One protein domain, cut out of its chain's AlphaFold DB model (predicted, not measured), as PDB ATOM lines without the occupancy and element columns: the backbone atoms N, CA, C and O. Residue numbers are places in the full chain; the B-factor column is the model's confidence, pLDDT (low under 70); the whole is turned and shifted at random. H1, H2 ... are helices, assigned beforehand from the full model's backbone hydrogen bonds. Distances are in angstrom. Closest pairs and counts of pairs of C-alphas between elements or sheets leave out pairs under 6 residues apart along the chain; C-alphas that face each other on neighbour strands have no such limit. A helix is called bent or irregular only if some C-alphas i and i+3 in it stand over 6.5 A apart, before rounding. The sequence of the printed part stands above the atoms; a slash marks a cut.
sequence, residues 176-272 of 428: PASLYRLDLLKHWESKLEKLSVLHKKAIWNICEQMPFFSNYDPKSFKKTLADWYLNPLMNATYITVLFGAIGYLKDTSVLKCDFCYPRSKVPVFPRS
ATOM      1  N   PRO A 176     214.102 136.669 264.648       79.75
ATOM      2  CA  PRO A 176     212.817 136.921 265.308       79.75
ATOM      3  C   PRO A 176     212.925 137.728 266.605       79.75
ATOM      4  O   PRO A 176     212.168 138.677 266.791       79.75
ATOM      5  N   ALA A 177     213.902 137.422 267.467       85.56
ATOM      6  CA  ALA A 177     214.143 138.206 268.680       85.56
ATOM      7  C   ALA A 177     214.579 139.644 268.345       85.56
ATOM      8  O   ALA A 177     214.113 140.593 268.969       85.56
ATOM      9  N   SER A 178     215.409 139.828 267.314       90.56
ATOM     10  CA  SER A 178     215.814 141.154 266.823       90.56
ATOM     11  C   SER A 178     214.637 141.960 266.256       90.56
ATOM     12  O   SER A 178     214.536 143.154 266.509       90.56
ATOM     13  N   LEU A 179     213.711 141.328 265.536       86.88
ATOM     14  CA  LEU A 179     212.496 141.982 265.036       86.88
ATOM     15  C   LEU A 179     211.552 142.360 266.178       86.88
ATOM     16  O   LEU A 179     211.060 143.482 266.220       86.88
ATOM     17  N   TYR A 180     211.380 141.469 267.153       87.12
ATOM     18  CA  TYR A 180     210.581 141.750 268.339       87.12
ATOM     19  C   TYR A 180     211.165 142.910 269.168       87.12
ATOM     20  O   TYR A 180     210.434 143.804 269.591       87.12
ATOM     21  N   ARG A 181     212.499 142.982 269.309       94.56
ATOM     22  CA  ARG A 181     213.195 144.161 269.861       94.56
ATOM     23  C   ARG A 181     212.906 145.432 269.064       94.56
ATOM     24  O   ARG A 181     212.698 146.473 269.678       94.56
ATOM     25  N   LEU A 182     212.889 145.377 267.728       95.00
ATOM     26  CA  LEU A 182     212.572 146.541 266.894       95.00
ATOM     27  C   LEU A 182     211.138 147.030 267.123       95.00
ATOM     28  O   LEU A 182     210.934 148.234 267.259       95.00
ATOM     29  N   ASP A 183     210.163 146.124 267.219       90.44
ATOM     30  CA  ASP A 183     208.772 146.481 267.520       90.44
ATOM     31  C   ASP A 183     208.623 147.078 268.933       90.44
ATOM     32  O   ASP A 183     207.924 148.080 269.105       90.44
ATOM     33  N   LEU A 184     209.347 146.555 269.933       95.44
ATOM     34  CA  LEU A 184     209.423 147.159 271.273       95.44
ATOM     35  C   LEU A 184     210.041 148.566 271.239       95.44
ATOM     36  O   LEU A 184     209.449 149.511 271.761       95.44
ATOM     37  N   LEU A 185     211.187 148.738 270.571       97.62
ATOM     38  CA  LEU A 185     211.831 150.046 270.390       97.62
ATOM     39  C   LEU A 185     210.906 151.035 269.671       97.62
ATOM     40  O   LEU A 185     210.855 152.208 270.040       97.62
ATOM     41  N   LYS A 186     210.143 150.566 268.675       95.50
ATOM     42  CA  LYS A 186     209.174 151.375 267.933       95.50
ATOM     43  C   LYS A 186     207.994 151.797 268.808       95.50
ATOM     44  O   LYS A 186     207.603 152.961 268.769       95.50
ATOM     45  N   HIS A 187     207.482 150.904 269.656       96.06
ATOM     46  CA  HIS A 187     206.485 151.251 270.671       96.06
ATOM     47  C   HIS A 187     207.030 152.282 271.684       96.06
ATOM     48  O   HIS A 187     206.319 153.204 272.091       96.06
ATOM     49  N   TRP A 188     208.313 152.191 272.048       98.00
ATOM     50  CA  TRP A 188     208.976 153.138 272.949       98.00
ATOM     51  C   TRP A 188     209.470 154.428 272.283       98.00
ATOM     52  O   TRP A 188     209.952 155.301 273.004       98.00
ATOM     53  N   GLU A 189     209.334 154.597 270.961       97.62
ATOM     54  CA  GLU A 189     209.873 155.736 270.194       97.62
ATOM     55  C   GLU A 189     209.573 157.082 270.869       97.62
ATOM     56  O   GLU A 189     210.472 157.891 271.089       97.62
ATOM     57  N   SER A 190     208.318 157.300 271.271       97.75
ATOM     58  CA  SER A 190     207.885 158.553 271.900       97.75
ATOM     59  C   SER A 190     208.482 158.792 273.295       97.75
ATOM     60  O   SER A 190     208.642 159.946 273.691       97.75
ATOM     61  N   LYS A 191     208.835 157.730 274.036       98.00
ATOM     62  CA  LYS A 191     209.555 157.818 275.317       98.00
ATOM     63  C   LYS A 191     211.040 158.095 275.078       98.00
ATOM     64  O   LYS A 191     211.588 158.997 275.705       98.00
ATOM     65  N   LEU A 192     211.664 157.367 274.148       98.25
ATOM     66  CA  LEU A 192     213.075 157.518 273.772       98.25
ATOM     67  C   LEU A 192     213.369 158.927 273.230       98.25
ATOM     68  O   LEU A 192     214.351 159.559 273.615       98.25
ATOM     69  N   GLU A 193     212.480 159.471 272.399       98.25
ATOM     70  CA  GLU A 193     212.633 160.811 271.825       98.25
ATOM     71  C   GLU A 193     212.410 161.939 272.859       98.25
ATOM     72  O   GLU A 193     212.923 163.043 272.677       98.25
ATOM     73  N   LYS A 194     211.727 161.658 273.980       98.12
ATOM     74  CA  LYS A 194     211.540 162.584 275.119       98.12
ATOM     75  C   LYS A 194     212.648 162.514 276.183       98.12
ATOM     76  O   LYS A 194     212.601 163.277 277.144       98.12
ATOM     77  N   LEU A 195     213.631 161.621 276.044       97.88
ATOM     78  CA  LEU A 195     214.769 161.552 276.967       97.88
ATOM     79  C   LEU A 195     215.608 162.841 276.939       97.88
ATOM     80  O   LEU A 195     215.721 163.505 275.907       97.88
ATOM     81  N   SER A 196     216.248 163.163 278.068       97.56
ATOM     82  CA  SER A 196     217.209 164.269 278.149       97.56
ATOM     83  C   SER A 196     218.391 164.039 277.200       97.56
ATOM     84  O   SER A 196     218.769 162.898 276.924       97.56
ATOM     85  N   VAL A 197     219.019 165.121 276.727       97.69
ATOM     86  CA  VAL A 197     220.173 165.045 275.808       97.69
ATOM     87  C   VAL A 197     221.305 164.187 276.390       97.69
ATOM     88  O   VAL A 197     221.917 163.410 275.662       97.69
ATOM     89  N   LEU A 198     221.527 164.258 277.710       97.94
ATOM     90  CA  LEU A 198     222.500 163.424 278.422       97.94
ATOM     91  C   LEU A 198     222.159 161.929 278.328       97.94
ATOM     92  O   LEU A 198     223.036 161.132 278.008       97.94
ATOM     93  N   HIS A 199     220.895 161.542 278.534       98.25
ATOM     94  CA  HIS A 199     220.468 160.144 278.420       98.25
ATOM     95  C   HIS A 199     220.514 159.636 276.973       98.25
ATOM     96  O   HIS A 199     220.971 158.518 276.745       98.25
ATOM     97  N   LYS A 200     220.110 160.453 275.985       98.25
ATOM     98  CA  LYS A 200     220.251 160.090 274.562       98.25
ATOM     99  C   LYS A 200     221.719 159.836 274.210       98.25
ATOM    100  O   LYS A 200     222.036 158.805 273.625       98.25
ATOM    101  N   LYS A 201     222.612 160.743 274.624       97.88
ATOM    102  CA  LYS A 201     224.059 160.605 274.425       97.88
ATOM    103  C   LYS A 201     224.620 159.371 275.137       97.88
ATOM    104  O   LYS A 201     225.403 158.656 274.536       97.88
ATOM    105  N   ALA A 202     224.197 159.077 276.367       98.31
ATOM    106  CA  ALA A 202     224.631 157.877 277.086       98.31
ATOM    107  C   ALA A 202     224.256 156.578 276.348       98.31
ATOM    108  O   ALA A 202     225.091 155.682 276.249       98.31
ATOM    109  N   ILE A 203     223.039 156.493 275.790       98.44
ATOM    110  CA  ILE A 203     222.602 155.342 274.980       98.44
ATOM    111  C   ILE A 203     223.506 155.188 273.748       98.44
ATOM    112  O   ILE A 203     224.073 154.117 273.539       98.44
ATOM    113  N   TRP A 204     223.685 156.252 272.957       98.25
ATOM    114  CA  TRP A 204     224.500 156.188 271.739       98.25
ATOM    115  C   TRP A 204     225.981 155.914 272.023       98.25
ATOM    116  O   TRP A 204     226.547 155.031 271.389       98.25
ATOM    117  N   ASN A 205     226.565 156.533 273.053       98.06
ATOM    118  CA  ASN A 205     227.936 156.271 273.504       98.06
ATOM    119  C   ASN A 205     228.190 154.793 273.875       98.06
ATOM    120  O   ASN A 205     229.334 154.345 273.826       98.06
ATOM    121  N   ILE A 206     227.171 154.036 274.304       98.06
ATOM    122  CA  ILE A 206     227.299 152.589 274.554       98.06
ATOM    123  C   ILE A 206     227.188 151.808 273.248       98.06
ATOM    124  O   ILE A 206     227.982 150.902 273.011       98.06
ATOM    125  N   CYS A 207     226.260 152.182 272.366       97.88
ATOM    126  CA  CYS A 207     226.167 151.578 271.040       97.88
ATOM    127  C   CYS A 207     227.465 151.753 270.229       97.88
ATOM    128  O   CYS A 207     227.921 150.806 269.596       97.88
ATOM    129  N   GLU A 208     228.086 152.933 270.297       97.19
ATOM    130  CA  GLU A 208     229.350 153.290 269.634       97.19
ATOM    131  C   GLU A 208     230.565 152.481 270.126       97.19
ATOM    132  O   GLU A 208     231.549 152.359 269.398       97.19
ATOM    133  N   GLN A 209     230.510 151.881 271.323       96.94
ATOM    134  CA  GLN A 209     231.559 150.966 271.802       96.94
ATOM    135  C   GLN A 209     231.545 149.621 271.064       96.94
ATOM    136  O   GLN A 209     232.540 148.894 271.094       96.94
ATOM    137  N   MET A 210     230.441 149.274 270.396       95.56
ATOM    138  CA  MET A 210     230.351 148.050 269.607       95.56
ATOM    139  C   MET A 210     230.981 148.264 268.224       95.56
ATOM    140  O   MET A 210     230.544 149.151 267.482       95.56
ATOM    141  N   PRO A 211     231.965 147.435 267.821       90.56
ATOM    142  CA  PRO A 211     232.574 147.534 266.502       90.56
ATOM    143  C   PRO A 211     231.531 147.550 265.381       90.56
ATOM    144  O   PRO A 211     230.562 146.790 265.398       90.56
ATOM    145  N   PHE A 212     231.770 148.402 264.384       89.81
ATOM    146  CA  PHE A 212     230.931 148.587 263.194       89.81
ATOM    147  C   PHE A 212     229.547 149.230 263.421       89.81
ATOM    148  O   PHE A 212     228.821 149.416 262.442       89.81
ATOM    149  N   PHE A 213     229.172 149.640 264.643       95.38
ATOM    150  CA  PHE A 213     227.920 150.372 264.886       95.38
ATOM    151  C   PHE A 213     227.945 151.756 264.211       95.38
ATOM    152  O   PHE A 213     228.565 152.698 264.699       95.38
ATOM    153  N   SER A 214     227.312 151.866 263.039       92.44
ATOM    154  CA  SER A 214     227.542 152.991 262.110       92.44
ATOM    155  C   SER A 214     226.308 153.485 261.343       92.44
ATOM    156  O   SER A 214     226.392 154.497 260.652       92.44
ATOM    157  N   ASN A 215     225.155 152.817 261.462       93.19
ATOM    158  CA  ASN A 215     223.935 153.161 260.722       93.19
ATOM    159  C   ASN A 215     222.840 153.734 261.640       93.19
ATOM    160  O   ASN A 215     221.861 153.049 261.928       93.19
ATOM    161  N   TYR A 216     223.011 154.957 262.144       97.31
ATOM    162  CA  TYR A 216     222.059 155.617 263.049       97.31
ATOM    163  C   TYR A 216     222.154 157.149 262.958       97.31
ATOM    164  O   TYR A 216     223.149 157.696 262.489       97.31
ATOM    165  N   ASP A 217     221.115 157.845 263.425       97.44
ATOM    166  CA  ASP A 217     221.120 159.293 263.635       97.44
ATOM    167  C   ASP A 217     221.175 159.593 265.148       97.44
ATOM    168  O   ASP A 217     220.166 159.410 265.842       97.44
ATOM    169  N   PRO A 218     222.308 160.087 265.691       96.38
ATOM    170  CA  PRO A 218     222.452 160.346 267.126       96.38
ATOM    171  C   PRO A 218     221.482 161.415 267.657       96.38
ATOM    172  O   PRO A 218     221.281 161.523 268.869       96.38
ATOM    173  N   LYS A 219     220.866 162.219 266.778       96.69
ATOM    174  CA  LYS A 219     219.927 163.280 267.162       96.69
ATOM    175  C   LYS A 219     218.482 162.788 267.269       96.69
ATOM    176  O   LYS A 219     217.692 163.462 267.928       96.69
ATOM    177  N   SER A 220     218.125 161.656 266.651       97.62
ATOM    178  CA  SER A 220     216.750 161.142 266.659       97.62
ATOM    179  C   SER A 220     216.664 159.614 266.635       97.62
ATOM    180  O   SER A 220     217.040 158.945 265.665       97.62
ATOM    181  N   PHE A 221     216.027 159.071 267.675       98.12
ATOM    182  CA  PHE A 221     215.597 157.674 267.699       98.12
ATOM    183  C   PHE A 221     214.530 157.417 266.639       98.12
ATOM    184  O   PHE A 221     214.612 156.417 265.930       98.12
ATOM    185  N   LYS A 222     213.565 158.331 266.475       98.06
ATOM    186  CA  LYS A 222     212.475 158.193 265.500       98.06
ATOM    187  C   LYS A 222     212.977 157.944 264.078       98.06
ATOM    188  O   LYS A 222     212.480 157.038 263.410       98.06
ATOM    189  N   LYS A 223     213.958 158.730 263.623       97.75
ATOM    190  CA  LYS A 223     214.548 158.572 262.287       97.75
ATOM    191  C   LYS A 223     215.308 157.248 262.169       97.75
ATOM    192  O   LYS A 223     214.982 156.452 261.296       97.75
ATOM    193  N   THR A 224     216.214 156.968 263.109       98.06
ATOM    194  CA  THR A 224     216.982 155.710 263.156       98.06
ATOM    195  C   THR A 224     216.076 154.474 263.095       98.06
ATOM    196  O   THR A 224     216.282 153.582 262.276       98.06
ATOM    197  N   LEU A 225     215.028 154.436 263.923       97.25
ATOM    198  CA  LEU A 225     214.090 153.315 263.975       97.25
ATOM    199  C   LEU A 225     213.232 153.207 262.709       97.25
ATOM    200  O   LEU A 225     212.887 152.095 262.323       97.25
ATOM    201  N   ALA A 226     212.890 154.322 262.053       94.94
ATOM    202  CA  ALA A 226     212.207 154.297 260.760       94.94
ATOM    203  C   ALA A 226     213.105 153.713 259.654       94.94
ATOM    204  O   ALA A 226     212.669 152.810 258.940       94.94
ATOM    205  N   ASP A 227     214.363 154.153 259.571       93.56
ATOM    206  CA  ASP A 227     215.344 153.649 258.601       93.56
ATOM    207  C   ASP A 227     215.632 152.148 258.816       93.56
ATOM    208  O   ASP A 227     215.741 151.378 257.856       93.56
ATOM    209  N   TRP A 228     215.682 151.696 260.075       95.00
ATOM    210  CA  TRP A 228     215.823 150.276 260.410       95.00
ATOM    211  C   TRP A 228     214.584 149.451 260.054       95.00
ATOM    212  O   TRP A 228     214.743 148.335 259.563       95.00
ATOM    213  N   TYR A 229     213.371 149.993 260.212       90.50
ATOM    214  CA  TYR A 229     212.121 149.312 259.837       90.50
ATOM    215  C   TYR A 229     212.004 149.045 258.327       90.50
ATOM    216  O   TYR A 229     211.313 148.115 257.921       90.50
ATOM    217  N   LEU A 230     212.708 149.816 257.487       86.44
ATOM    218  CA  LEU A 230     212.776 149.570 256.040       86.44
ATOM    219  C   LEU A 230     213.657 148.367 255.671       86.44
ATOM    220  O   LEU A 230     213.458 147.770 254.617       86.44
ATOM    221  N   ASN A 231     214.658 148.032 256.494       84.81
ATOM    222  CA  ASN A 231     215.625 146.960 256.223       84.81
ATOM    223  C   ASN A 231     216.014 146.224 257.522       84.81
ATOM    224  O   ASN A 231     217.191 146.226 257.905       84.81
ATOM    225  N   PRO A 232     215.068 145.606 258.246       85.00
ATOM    226  CA  PRO A 232     215.315 145.198 259.624       85.00
ATOM    227  C   PRO A 232     216.308 144.031 259.727       85.00
ATOM    228  O   PRO A 232     217.114 144.001 260.652       85.00
ATOM    229  N   LEU A 233     216.357 143.137 258.729       82.19
ATOM    230  CA  LEU A 233     217.357 142.061 258.654       82.19
ATOM    231  C   LEU A 233     218.797 142.594 258.566       82.19
ATOM    232  O   LEU A 233     219.707 142.043 259.180       82.19
ATOM    233  N   MET A 234     219.009 143.678 257.812       86.69
ATOM    234  CA  MET A 234     220.332 144.300 257.655       86.69
ATOM    235  C   MET A 234     220.769 145.070 258.906       86.69
ATOM    236  O   MET A 234     221.957 145.327 259.070       86.69
ATOM    237  N   ASN A 235     219.821 145.413 259.782       93.06
ATOM    238  CA  ASN A 235     220.051 146.164 261.013       93.06
ATOM    239  C   ASN A 235     219.890 145.308 262.284       93.06
ATOM    240  O   ASN A 235     220.009 145.847 263.379       93.06
ATOM    241  N   ALA A 236     219.654 143.992 262.175       89.75
ATOM    242  CA  ALA A 236     219.355 143.104 263.309       89.75
ATOM    243  C   ALA A 236     220.396 143.181 264.445       89.75
ATOM    244  O   ALA A 236     220.039 143.228 265.627       89.75
ATOM    245  N   THR A 237     221.681 143.282 264.091       91.88
ATOM    246  CA  THR A 237     222.775 143.495 265.049       91.88
ATOM    247  C   THR A 237     222.678 144.861 265.730       91.88
ATOM    248  O   THR A 237     222.748 144.925 266.953       91.88
ATOM    249  N   TYR A 238     222.453 145.948 264.983       95.81
ATOM    250  CA  TYR A 238     222.321 147.298 265.553       95.81
ATOM    251  C   TYR A 238     221.085 147.434 266.450       95.81
ATOM    252  O   TYR A 238     221.158 148.042 267.515       95.81
ATOM    253  N   ILE A 239     219.974 146.802 266.065       96.56
ATOM    254  CA  ILE A 239     218.752 146.706 266.869       96.56
ATOM    255  C   ILE A 239     219.043 146.012 268.203       96.56
ATOM    256  O   ILE A 239     218.657 146.508 269.261       96.56
ATOM    257  N   THR A 240     219.763 144.888 268.162       95.31
ATOM    258  CA  THR A 240     220.162 144.139 269.360       95.31
ATOM    259  C   THR A 240     221.115 144.944 270.247       95.31
ATOM    260  O   THR A 240     220.912 144.983 271.459       95.31
ATOM    261  N   VAL A 241     222.092 145.648 269.662       96.50
ATOM    262  CA  VAL A 241     223.008 146.541 270.391       96.50
ATOM    263  C   VAL A 241     222.253 147.683 271.074       96.50
ATOM    264  O   VAL A 241     222.434 147.885 272.271       96.50
ATOM    265  N   LEU A 242     221.360 148.386 270.366       98.06
ATOM    266  CA  LEU A 242     220.577 149.483 270.946       98.06
ATOM    267  C   LEU A 242     219.661 149.000 272.079       98.06
ATOM    268  O   LEU A 242     219.573 149.637 273.129       98.06
ATOM    269  N   PHE A 243     218.994 147.862 271.886       97.75
ATOM    270  CA  PHE A 243     218.139 147.270 272.909       97.75
ATOM    271  C   PHE A 243     218.939 146.876 274.163       97.75
ATOM    272  O   PHE A 243     218.516 147.169 275.282       97.75
ATOM    273  N   GLY A 244     220.122 146.278 273.978       96.94
ATOM    274  CA  GLY A 244     221.049 145.952 275.062       96.94
ATOM    275  C   GLY A 244     221.586 147.189 275.790       96.94
ATOM    276  O   GLY A 244     221.621 147.197 277.016       96.94
ATOM    277  N   ALA A 245     221.923 148.260 275.064       98.00
ATOM    278  CA  ALA A 245     222.388 149.522 275.643       98.00
ATOM    279  C   ALA A 245     221.327 150.181 276.544       98.00
ATOM    280  O   ALA A 245     221.646 150.661 277.634       98.00
ATOM    281  N   ILE A 246     220.055 150.161 276.126       98.12
ATOM    282  CA  ILE A 246     218.928 150.631 276.948       98.12
ATOM    283  C   ILE A 246     218.772 149.759 278.200       98.12
ATOM    284  O   ILE A 246     218.613 150.302 279.293       98.12
ATOM    285  N   GLY A 247     218.865 148.432 278.063       96.88
ATOM    286  CA  GLY A 247     218.791 147.504 279.195       96.88
ATOM    287  C   GLY A 247     219.905 147.711 280.219       96.88
ATOM    288  O   GLY A 247     219.624 147.856 281.403       96.88
ATOM    289  N   TYR A 248     221.153 147.832 279.762       97.00
ATOM    290  CA  TYR A 248     222.310 148.114 280.615       97.00
ATOM    291  C   TYR A 248     222.171 149.447 281.367       97.00
ATOM    292  O   TYR A 248     222.433 149.522 282.566       97.00
ATOM    293  N   LEU A 249     221.717 150.511 280.694       97.38
ATOM    294  CA  LEU A 249     221.482 151.806 281.344       97.38
ATOM    295  C   LEU A 249     220.281 151.800 282.297       97.38
ATOM    296  O   LEU A 249     220.201 152.656 283.180       97.38
ATOM    297  N   LYS A 250     219.338 150.871 282.119       96.38
ATOM    298  CA  LYS A 250     218.212 150.671 283.034       96.38
ATOM    299  C   LYS A 250     218.638 149.905 284.288       96.38
ATOM    300  O   LYS A 250     218.297 150.345 285.381       96.38
ATOM    301  N   ASP A 251     219.413 148.834 284.131       94.81
ATOM    302  CA  ASP A 251     220.001 148.049 285.228       94.81
ATOM    303  C   ASP A 251     220.949 148.905 286.090       94.81
ATOM    304  O   ASP A 251     220.774 149.031 287.299       94.81
ATOM    305  N   THR A 252     221.850 149.663 285.455       95.94
ATOM    306  CA  THR A 252     222.728 150.638 286.137       95.94
ATOM    307  C   THR A 252     222.009 151.902 286.647       95.94
ATOM    308  O   THR A 252     222.658 152.865 287.049       95.94
ATOM    309  N   SER A 253     220.669 151.930 286.641       95.94
ATOM    310  CA  SER A 253     219.817 153.014 287.166       95.94
ATOM    311  C   SER A 253     220.023 154.416 286.558       95.94
ATOM    312  O   SER A 253     219.441 155.396 287.034       95.94
ATOM    313  N   VAL A 254     220.770 154.530 285.454       97.06
ATOM    314  CA  VAL A 254     220.928 155.779 284.690       97.06
ATOM    315  C   VAL A 254     219.602 156.168 284.022       97.06
ATOM    316  O   VAL A 254     219.202 157.334 284.037       97.06
ATOM    317  N   LEU A 255     218.870 155.195 283.470       97.44
ATOM    318  CA  LEU A 255     217.537 155.396 282.897       97.44
ATOM    319  C   LEU A 255     216.439 155.101 283.925       97.44
ATOM    320  O   LEU A 255     216.023 153.963 284.127       97.44
ATOM    321  N   LYS A 256     215.883 156.160 284.523       95.94
ATOM    322  CA  LYS A 256     214.770 156.044 285.484       95.94
ATOM    323  C   LYS A 256     213.421 155.674 284.852       95.94
ATOM    324  O   LYS A 256     212.535 155.200 285.552       95.94
ATOM    325  N   CYS A 257     213.243 155.868 283.544       95.75
ATOM    326  CA  CYS A 257     211.993 155.545 282.849       95.75
ATOM    327  C   CYS A 257     211.728 154.031 282.783       95.75
ATOM    328  O   CYS A 257     212.657 153.231 282.686       95.75
ATOM    329  N   ASP A 258     210.452 153.640 282.820       96.12
ATOM    330  CA  ASP A 258     210.036 152.241 282.696       96.12
ATOM    331  C   ASP A 258     209.582 151.923 281.257       96.12
ATOM    332  O   ASP A 258     208.745 152.613 280.647       96.12
ATOM    333  N   PHE A 259     210.179 150.865 280.705       96.88
ATOM    334  CA  PHE A 259     209.960 150.348 279.356       96.88
ATOM    335  C   PHE A 259     209.140 149.058 279.453       96.88
ATOM    336  O   PHE A 259     209.676 148.010 279.800       96.88
ATOM    337  N   CYS A 260     207.835 149.142 279.198       96.31
ATOM    338  CA  CYS A 260     206.886 148.032 279.342       96.31
ATOM    339  C   CYS A 260     206.522 147.417 277.982       96.31
ATOM    340  O   CYS A 260     206.706 148.057 276.940       96.31
ATOM    341  N   TYR A 261     205.979 146.200 277.991       94.00
ATOM    342  CA  TYR A 261     205.419 145.570 276.790       94.00
ATOM    343  C   TYR A 261     204.181 146.343 276.268       94.00
ATOM    344  O   TYR A 261     203.433 146.888 277.075       94.00
ATOM    345  N   PRO A 262     203.884 146.365 274.950       86.94
ATOM    346  CA  PRO A 262     202.888 147.284 274.374       86.94
ATOM    347  C   PRO A 262     201.451 147.165 274.897       86.94
ATOM    348  O   PRO A 262     200.686 148.121 274.802       86.94
ATOM    349  N   ARG A 263     201.080 145.994 275.429       85.88
ATOM    350  CA  ARG A 263     199.746 145.685 275.974       85.88
ATOM    351  C   ARG A 263     199.775 145.335 277.472       85.88
ATOM    352  O   ARG A 263     198.801 144.802 277.989       85.88
ATOM    353  N   SER A 264     200.882 145.585 278.180       90.12
ATOM    354  CA  SER A 264     201.042 145.198 279.588       90.12
ATOM    355  C   SER A 264     201.816 146.239 280.396       90.12
ATOM    356  O   SER A 264     202.672 146.949 279.876       90.12
ATOM    357  N   LYS A 265     201.537 146.314 281.701       91.81
ATOM    358  CA  LYS A 265     202.314 147.133 282.646       91.81
ATOM    359  C   LYS A 265     203.641 146.475 283.045       91.81
ATOM    360  O   LYS A 265     204.498 147.158 283.599       91.81
ATOM    361  N   VAL A 266     203.825 145.184 282.743       92.75
ATOM    362  CA  VAL A 266     205.056 144.439 283.043       92.75
ATOM    363  C   VAL A 266     206.254 145.128 282.368       92.75
ATOM    364  O   VAL A 266     206.226 145.328 281.145       92.75
ATOM    365  N   PRO A 267     207.292 145.522 283.132       94.81
ATOM    366  CA  PRO A 267     208.506 146.083 282.564       94.81
ATOM    367  C   PRO A 267     209.269 144.996 281.802       94.81
ATOM    368  O   PRO A 267     209.352 143.852 282.238       94.81
ATOM    369  N   VAL A 268     209.849 145.357 280.661       95.00
ATOM    370  CA  VAL A 268     210.723 144.456 279.903       95.00
ATOM    371  C   VAL A 268     212.049 144.276 280.629       95.00
ATOM    372  O   VAL A 268     212.535 143.160 280.725       95.00
ATOM    373  N   PHE A 269     212.597 145.351 281.194       95.31
ATOM    374  CA  PHE A 269     213.774 145.306 282.060       95.31
ATOM    375  C   PHE A 269     213.302 145.292 283.528       95.31
ATOM    376  O   PHE A 269     212.873 146.348 284.011       95.31
ATOM    377  N   PRO A 270     213.300 144.137 284.225       91.19
ATOM    378  CA  PRO A 270     212.951 144.087 285.644       91.19
ATOM    379  C   PRO A 270     213.950 144.912 286.469       91.19
ATOM    380  O   PRO A 270     215.094 145.102 286.062       91.19
ATOM    381  N   ARG A 271     213.512 145.428 287.623       87.50
ATOM    382  CA  ARG A 271     214.400 146.150 288.545       87.50
ATOM    383  C   ARG A 271     215.171 145.143 289.386       87.50
ATOM    384  O   ARG A 271     214.551 144.285 290.007       87.50
ATOM    385  N   SER A 272     216.486 145.292 289.443       84.75
ATOM    386  CA  SER A 272     217.383 144.378 290.158       84.75
ATOM    387  C   SER A 272     217.100 144.335 291.671       84.75
ATOM    388  O   SER A 272     217.246 143.283 292.285       84.75
TER     389      SER A 272
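AT A GLANCE: This is residues 176 to 272 of the 428 residues of an uncharacterized protein of Planoprotostelium fungivorum (UniProt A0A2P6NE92). One long helix, H5, runs through the middle of this small all-helix domain, with H1 crossing it near its first part and H3 crossing it farther along, on another side. H4, joined to the first end of H5 by a tight turn, packs on the later part of H1, and the short H2 packs on H4. Beyond H5, residues 252 to 272 make a long closing loop with no named element. The printed part has 97 residues with five named helices, in the order H1, H2, H3, H4, H5, and no named strand; the helices hold 57 of the residues. It is compact, with a radius of gyration of the C-alphas of 12.5 A, and its rounded outline spans 31 by 28 by 21 A.

HOW THE PARTS SIT: Start with H1, residues 176 to 187, which touches H5, residues 232 to 251, at a steep tilt of 65 degrees, the same way; look at the C-alphas of Ser 178 and Ala 236, the closest, 5.4 A apart. With residues 182 to 186 alone, H1 touches H4, residues 221 to 230, at a steep tilt of 41 degrees, opposite ways; the closest C-alphas, of Lys 186 and Leu 225, are 6.6 A apart. H2, residues 189 to 192, touches H4, closest at the C-alphas of Glu 189 and Lys 222, 5.9 A apart. Next comes H3, residues 197 to 207, which touches H5 at a steep tilt of 59 degrees, opposite ways; the C-alphas of Ile 203 and Ala 245 are closest, at 5.9 A. H1 and H3 are apart. H4 and H5 form a helical hairpin: they only just touch, with 3 pairs of C-alphas within 8 A, Trp 228 and Asn 235 closest at 5.9 A. Their shallow tilt of 32 degrees, opposite ways, is only just short of steep. In H1, H3 and H4 every O i to N i+4 pair is within hydrogen-bond range, in H5 14 of 16, and H2 is too short for such a pair.

IN THESE COORDINATES: Find C-alpha 176 at (212.817, 136.921, 265.308); from there H1 runs 16.6 A to His 187. H2 spans 5.1 A, H3 15.5 A and H4 14.5 A. H5 begins at C-alpha 232, (215.315, 145.198, 259.624), and ends 26.2 A away at C-alpha 251, (220.001, 148.049, 285.228). It is irregular, with C-alphas 234 and 237 7.8 A apart, and has a kink of 34 degrees near residue 239.

THE WHOLE: The C-alphas of Leu 230 and Ser 272 are the two farthest apart, at 34.8 A. The link from H3 to H4, residues 208 to 220, is long. The printed part has no cut, its mean pLDDT is 94.5, and no printed residue is under 70.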